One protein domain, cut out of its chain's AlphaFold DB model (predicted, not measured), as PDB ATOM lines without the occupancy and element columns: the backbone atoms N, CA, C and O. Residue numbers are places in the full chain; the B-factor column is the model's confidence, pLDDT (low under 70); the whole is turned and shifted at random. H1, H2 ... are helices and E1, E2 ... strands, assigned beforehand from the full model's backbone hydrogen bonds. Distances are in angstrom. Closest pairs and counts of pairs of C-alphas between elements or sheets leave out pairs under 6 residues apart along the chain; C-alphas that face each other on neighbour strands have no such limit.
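AT A GLANCE: This is residues 5 to 56 of the 228 residues of an uncharacterized protein of Corynebacterium humireducens (UniProt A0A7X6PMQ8). Two strand hairpins, E1-E2 and E3-E4, stand side by side in one twisted sheet, which a long helix, H1, grazes with residues 31 to 39. The 52 printed residues run E1, E2, H1, E3, E4, mixed helices and strands; the antiparallel sheet's order is E1 E2 E4 E3. The whole is compact, radius of gyration of the C-alphas 10.3 A, spanning 26 by 20 by 19 A.

IN THESE COORDINATES: Find C-alpha 9 at (27.031, 0.696, -31.463), where E1, residues 9 to 11, begins; E2 is residues 14 to 17. H1, residues 25 to 39, runs 21.1 A. E3 is residues 44 to 48; E4, residues 51 to 55, ends at C-alpha 55, (16.026, 1.874, -35.867).

HOW THE PARTS SIT: Look for N and O within hydrogen-bond range: N 9 and O 16, 2.8 A, for E1 and E2; N 15 and O 54, 2.8 A, for E2 and E4; N 46 and O 53, 2.8 A, for E4 and E3. In H1 every O i to N i+4 pair is within range. E2, H1, E3 form a split strand-helix-strand unit, E4 between its strands, crossover right-handed. The closest C-alphas of H1 and E3 are Arg 39 and Arg 45, 7.4 A.

THE WHOLE: The farthest C-alphas, Gly 12 and Pro 25, are 28.5 A apart. The printed part has no cut and no long link; residues 37 and 40 to 42 have pLDDT under 70.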
ATOM      1  N   TRP A   5      30.359   7.127 -37.830       82.56
ATOM      2  CA  TRP A   5      29.826   5.766 -37.847       82.56
ATOM      3  C   TRP A   5      30.734   4.724 -37.191       82.56
ATOM      4  O   TRP A   5      30.222   3.740 -36.674       82.56
ATOM      5  N   ASP A   6      32.048   4.955 -37.119       83.00
ATOM      6  CA  ASP A   6      32.980   4.030 -36.451       83.00
ATOM      7  C   ASP A   6      32.762   3.995 -34.927       83.00
ATOM      8  O   ASP A   6      33.261   3.110 -34.238       83.00
ATOM      9  N   LYS A   7      32.044   4.993 -34.394       79.62
ATOM     10  CA  LYS A   7      31.706   5.144 -32.973       79.62
ATOM     11  C   LYS A   7      30.262   4.730 -32.678       79.62
ATOM     12  O   LYS A   7      29.798   4.922 -31.554       79.62
ATOM     13  N   ALA A   8      29.539   4.229 -33.680       84.81
ATOM     14  CA  ALA A   8      28.192   3.721 -33.498       84.81
ATOM     15  C   ALA A   8      28.230   2.312 -32.893       84.81
ATOM     16  O   ALA A   8      29.079   1.491 -33.241       84.81
ATOM     17  N   VAL A   9      27.289   2.032 -32.000       85.75
ATOM     18  CA  VAL A   9      27.031   0.696 -31.463       85.75
ATOM     19  C   VAL A   9      25.862   0.111 -32.243       85.75
ATOM     20  O   VAL A   9      24.831   0.765 -32.383       85.75
ATOM     21  N   VAL A  10      26.033  -1.096 -32.780       84.25
ATOM     22  CA  VAL A  10      25.002  -1.789 -33.561       84.25
ATOM     23  C   VAL A  10      24.507  -2.991 -32.767       84.25
ATOM     24  O   VAL A  10      25.293  -3.884 -32.451       84.25
ATOM     25  N   GLU A  11      23.211  -3.022 -32.472       80.19
ATOM     26  CA  GLU A  11      22.536  -4.111 -31.760       80.19
ATOM     27  C   GLU A  11      21.281  -4.527 -32.535       80.19
ATOM     28  O   GLU A  11      20.238  -3.875 -32.485       80.19
ATOM     29  N   GLY A  12      21.384  -5.625 -33.290       79.44
ATOM     30  CA  GLY A  12      20.304  -6.077 -34.169       79.44
ATOM     31  C   GLY A  12      19.974  -5.036 -35.243       79.44
ATOM     32  O   GLY A  12      20.834  -4.675 -36.041       79.44
ATOM     33  N   GLU A  13      18.727  -4.562 -35.248       76.12
ATOM     34  CA  GLU A  13      18.213  -3.536 -36.172       76.12
ATOM     35  C   GLU A  13      18.387  -2.098 -35.650       76.12
ATOM     36  O   GLU A  13      17.953  -1.140 -36.296       76.12
ATOM     37  N   MET A  14      19.013  -1.933 -34.481       79.62
ATOM     38  CA  MET A  14      19.252  -0.636 -33.856       79.62
ATOM     39  C   MET A  14      20.712  -0.211 -33.993       79.62
ATOM     40  O   MET A  14      21.642  -0.995 -33.803       79.62
ATOM     41  N   VAL A  15      20.910   1.072 -34.285       86.19
ATOM     42  CA  VAL A  15      22.211   1.734 -34.310       86.19
ATOM     43  C   VAL A  15      22.179   2.920 -33.359       86.19
ATOM     44  O   VAL A  15      21.485   3.908 -33.601       86.19
ATOM     45  N   THR A  16      22.960   2.856 -32.289       87.88
ATOM     46  CA  THR A  16      23.092   3.941 -31.320       87.88
ATOM     47  C   THR A  16      24.373   4.716 -31.581       87.88
ATOM     48  O   THR A  16      25.459   4.148 -31.684       87.88
ATOM     49  N   ILE A  17      24.271   6.036 -31.671       88.50
ATOM     50  CA  ILE A  17      25.417   6.922 -31.860       88.50
ATOM     51  C   ILE A  17      25.313   8.122 -30.932       88.50
ATOM     52  O   ILE A  17      24.283   8.785 -30.883       88.50
ATOM     53  N   ASN A  18      26.387   8.453 -30.216       87.06
ATOM     54  CA  ASN A  18      26.428   9.657 -29.392       87.06
ATOM     55  C   ASN A  18      27.104  10.803 -30.163       87.06
ATOM     56  O   ASN A  18      28.334  10.886 -30.191       87.06
ATOM     57  N   PRO A  19      26.344  11.734 -30.774       78.88
ATOM     58  CA  PRO A  19      26.940  12.826 -31.530       78.88
ATOM     59  C   PRO A  19      27.599  13.883 -30.633       78.88
ATOM     60  O   PRO A  19      28.271  14.784 -31.139       78.88
ATOM     61  N   TYR A  20      27.392  13.817 -29.318       78.81
ATOM     62  CA  TYR A  20      27.881  14.787 -28.341       78.81
ATOM     63  C   TYR A  20      29.237  14.383 -27.748       78.81
ATOM     64  O   TYR A  20      29.982  15.256 -27.299       78.81
ATOM     65  N   ALA A  21      29.607  13.102 -27.829       77.62
ATOM     66  CA  ALA A  21      30.864  12.573 -27.313       77.62
ATOM     67  C   ALA A  21      31.940  12.460 -28.413       77.62
ATOM     68  O   ALA A  21      31.925  11.554 -29.241       77.62
ATOM     69  N   GLY A  22      32.914  13.375 -28.418       72.94
ATOM     70  CA  GLY A  22      34.165  13.183 -29.172       72.94
ATOM     71  C   GLY A  22      34.059  13.213 -30.706       72.94
ATOM     72  O   GLY A  22      34.955  12.702 -31.382       72.94
ATOM     73  N   LEU A  23      32.995  13.797 -31.274       82.19
ATOM     74  CA  LEU A  23      32.899  14.095 -32.710       82.19
ATOM     75  C   LEU A  23      33.367  15.524 -33.020       82.19
ATOM     76  O   LEU A  23      32.913  16.494 -32.401       82.19
ATOM     77  N   SER A  24      34.215  15.660 -34.037       84.81
ATOM     78  CA  SER A  24      34.577  16.946 -34.631       84.81
ATOM     79  C   SER A  24      33.364  17.627 -35.290       84.81
ATOM     80  O   SER A  24      32.370  16.973 -35.626       84.81
ATOM     81  N   PRO A  25      33.420  18.951 -35.530       82.56
ATOM     82  CA  PRO A  25      32.359  19.659 -36.247       82.56
ATOM     83  C   PRO A  25      32.039  19.063 -37.626       82.56
ATOM     84  O   PRO A  25      30.873  19.031 -38.017       82.56
ATOM     85  N   PHE A  26      33.052  18.554 -38.335       82.56
ATOM     86  CA  PHE A  26      32.883  17.915 -39.640       82.56
ATOM     87  C   PHE A  26      32.148  16.572 -39.523       82.56
ATOM     88  O   PHE A  26      31.151  16.361 -40.210       82.56
ATOM     89  N   GLU A  27      32.559  15.706 -38.590       81.94
ATOM     90  CA  GLU A  27      31.869  14.435 -38.308       81.94
ATOM     91  C   GLU A  27      30.394  14.659 -37.939       81.94
ATOM     92  O   GLU A  27      29.517  13.948 -38.426       81.94
ATOM     93  N   LYS A  28      30.093  15.701 -37.150       82.19
ATOM     94  CA  LYS A  28      28.713  16.079 -36.791       82.19
ATOM     95  C   LYS A  28      27.875  16.542 -37.986       82.19
ATOM     96  O   LYS A  28      26.651  16.401 -37.953       82.19
ATOM     97  N   ALA A  29      28.490  17.165 -38.991       79.69
ATOM     98  CA  ALA A  29      27.796  17.617 -40.195       79.69
ATOM     99  C   ALA A  29      27.494  16.435 -41.127       79.69
ATOM    100  O   ALA A  29      26.352  16.267 -41.552       79.69
ATOM    101  N   THR A  30      28.484  15.572 -41.360       81.44
ATOM    102  CA  THR A  30      28.325  14.337 -42.140       81.44
ATOM    103  C   THR A  30      27.273  13.427 -41.514       81.44
ATOM    104  O   THR A  30      26.329  13.039 -42.195       81.44
ATOM    105  N   LEU A  31      27.346  13.194 -40.198       84.12
ATOM    106  CA  LEU A  31      26.370  12.366 -39.492       84.12
ATOM    107  C   LEU A  31      24.946  12.921 -39.610       84.12
ATOM    108  O   LEU A  31      24.005  12.163 -39.813       84.12
ATOM    109  N   ARG A  32      24.765  14.246 -39.539       83.75
ATOM    110  CA  ARG A  32      23.451  14.871 -39.763       83.75
ATOM    111  C   ARG A  32      22.919  14.618 -41.171       83.75
ATOM    112  O   ARG A  32      21.735  14.325 -41.313       83.75
ATOM    113  N   ASN A  33      23.774  14.706 -42.186       78.88
ATOM    114  CA  ASN A  33      23.393  14.436 -43.573       78.88
ATOM    115  C   ASN A  33      23.067  12.955 -43.799       78.88
ATOM    116  O   ASN A  33      22.123  12.634 -44.517       78.88
ATOM    117  N   ASP A  34      23.818  12.053 -43.177       78.12
ATOM    118  CA  ASP A  34      23.589  10.613 -43.286       78.12
ATOM    119  C   ASP A  34      22.312  10.200 -42.565       78.12
ATOM    120  O   ASP A  34      21.500   9.478 -43.127       78.12
ATOM    121  N   VAL A  35      22.063  10.742 -41.375       82.12
ATOM    122  CA  VAL A  35      20.812  10.527 -40.640       82.12
ATOM    123  C   VAL A  35      19.615  11.111 -41.389       82.12
ATOM    124  O   VAL A  35      18.563  10.484 -41.435       82.12
ATOM    125  N   ALA A  36      19.762  12.272 -42.035       74.44
ATOM    126  CA  ALA A  36      18.722  12.795 -42.917       74.44
ATOM    127  C   ALA A  36      18.464  11.854 -44.109       74.44
ATOM    128  O   ALA A  36      17.309  11.630 -44.471       74.44
ATOM    129  N   ARG A  37      19.518  11.261 -44.687       65.38
ATOM    130  CA  ARG A  37      19.396  10.242 -45.740       65.38
ATOM    131  C   ARG A  37      18.732   8.958 -45.239       65.38
ATOM    132  O   ARG A  37      17.865   8.455 -45.940       65.38
ATOM    133  N   LEU A  38      19.082   8.469 -44.052       70.69
ATOM    134  CA  LEU A  38      18.497   7.268 -43.441       70.69
ATOM    135  C   LEU A  38      17.029   7.471 -43.070       70.69
ATOM    136  O   LEU A  38      16.206   6.609 -43.354       70.69
ATOM    137  N   ARG A  39      16.663   8.650 -42.564       72.56
ATOM    138  CA  ARG A  39      15.255   9.020 -42.373       72.56
ATOM    139  C   ARG A  39      14.481   8.984 -43.693       72.56
ATOM    140  O   ARG A  39      13.372   8.474 -43.753       72.56
ATOM    141  N   ASN A  40      15.089   9.462 -44.782       57.09
ATOM    142  CA  ASN A  40      14.507   9.347 -46.127       57.09
ATOM    143  C   ASN A  40      14.497   7.900 -46.670       57.09
ATOM    144  O   ASN A  40      14.003   7.677 -47.774       57.09
ATOM    145  N   LEU A  41      15.098   6.945 -45.958       55.22
ATOM    146  CA  LEU A  41      15.076   5.506 -46.233       55.22
ATOM    147  C   LEU A  41      14.177   4.750 -45.234       55.22
ATOM    148  O   LEU A  41      14.249   3.528 -45.177       55.22
ATOM    149  N   GLY A  42      13.346   5.456 -44.457       60.59
ATOM    150  CA  GLY A  42      12.397   4.850 -43.518       60.59
ATOM    151  C   GLY A  42      13.003   4.437 -42.178       60.59
ATOM    152  O   GLY A  42      12.382   3.686 -41.442       60.59
ATOM    153  N   TRP A  43      14.219   4.886 -41.861       79.56
ATOM    154  CA  TRP A  43      14.783   4.675 -40.533       79.56
ATOM    155  C   TRP A  43      14.211   5.695 -39.555       79.56
ATOM    156  O   TRP A  43      14.293   6.910 -39.788       79.56
ATOM    157  N   SER A  44      13.733   5.208 -38.416       77.31
ATOM    158  CA  SER A  44      13.294   6.070 -37.327       77.31
ATOM    159  C   SER A  44      14.500   6.550 -36.519       77.31
ATOM    160  O   SER A  44      15.534   5.881 -36.440       77.31
ATOM    161  N   ARG A  45      14.396   7.752 -35.941       84.38
ATOM    162  CA  ARG A  45      15.418   8.308 -35.047       84.38
ATOM    163  C   ARG A  45      14.794   8.784 -33.753       84.38
ATOM    164  O   ARG A  45      14.075   9.785 -33.748       84.38
ATOM    165  N   GLU A  46      15.217   8.179 -32.661       84.69
ATOM    166  CA  GLU A  46      14.963   8.651 -31.309       84.69
ATOM    167  C   GLU A  46      16.178   9.425 -30.780       84.69
ATOM    168  O   GLU A  46      17.329   9.053 -31.019       84.69
ATOM    169  N   VAL A  47      15.935  10.539 -30.088       81.94
ATOM    170  CA  VAL A  47      16.984  11.300 -29.395       81.94
ATOM    171  C   VAL A  47      16.878  10.981 -27.912       81.94
ATOM    172  O   VAL A  47      15.882  11.320 -27.280       81.94
ATOM    173  N   THR A  48      17.909  10.351 -27.363       76.69
ATOM    174  CA  THR A  48      18.014   9.976 -25.953       76.69
ATOM    175  C   THR A  48      19.059  10.843 -25.248       76.69
ATOM    176  O   THR A  48      19.779  11.625 -25.874       76.69
ATOM    177  N   VAL A  49      19.154  10.717 -23.922       75.44
ATOM    178  CA  VAL A  49      20.192  11.402 -23.128       75.44
ATOM    179  C   VAL A  49      21.600  10.966 -23.559       75.44
ATOM    180  O   VAL A  49      22.524  11.779 -23.560       75.44
ATOM    181  N   ASP A  50      21.742   9.716 -24.000       77.12
ATOM    182  CA  ASP A  50      23.021   9.106 -24.370       77.12
ATOM    183  C   ASP A  50      23.359   9.233 -25.862       77.12
ATOM    184  O   ASP A  50      24.450   8.843 -26.283       77.12
ATOM    185  N   GLY A  51      22.471   9.812 -26.677       85.75
ATOM    186  CA  GLY A  51      22.728  10.036 -28.094       85.75
ATOM    187  C   GLY A  51      21.495   9.924 -28.978       85.75
ATOM    188  O   GLY A  51      20.408  10.380 -28.640       85.75
ATOM    189  N   TRP A  52      21.689   9.381 -30.172       88.25
ATOM    190  CA  TRP A  52      20.640   9.067 -31.128       88.25
ATOM    191  C   TRP A  52      20.550   7.555 -31.276       88.25
ATOM    192  O   TRP A  52      21.567   6.911 -31.525       88.25
ATOM    193  N   THR A  53      19.342   7.018 -31.182       87.56
ATOM    194  CA  THR A  53      19.037   5.642 -31.569       87.56
ATOM    195  C   THR A  53      18.368   5.686 -32.933       87.56
ATOM    196  O   THR A  53      17.379   6.395 -33.122       87.56
ATOM    197  N   LEU A  54      18.942   4.984 -33.901       85.69
ATOM    198  CA  LEU A  54      18.398   4.807 -35.239       85.69
ATOM    199  C   LEU A  54      17.879   3.380 -35.344       85.69
ATOM    200  O   LEU A  54      18.653   2.449 -35.139       85.69
ATOM    201  N   THR A  55      16.614   3.205 -35.691       80.88
ATOM    202  CA  THR A  55      16.026   1.874 -35.867       80.88
ATOM    203  C   THR A  55      15.693   1.692 -37.335       80.88
ATOM    204  O   THR A  55      15.071   2.573 -37.941       80.88
ATOM    205  N   ALA A  56      16.138   0.577 -37.913       72.00
ATOM    206  CA  ALA A  56      15.770   0.216 -39.274       72.00
ATOM    207  C   ALA A  56      14.236   0.130 -39.405       72.00
ATOM    208  O   ALA A  56      13.558  -0.195 -38.426       72.00
TER     209      ALA A  56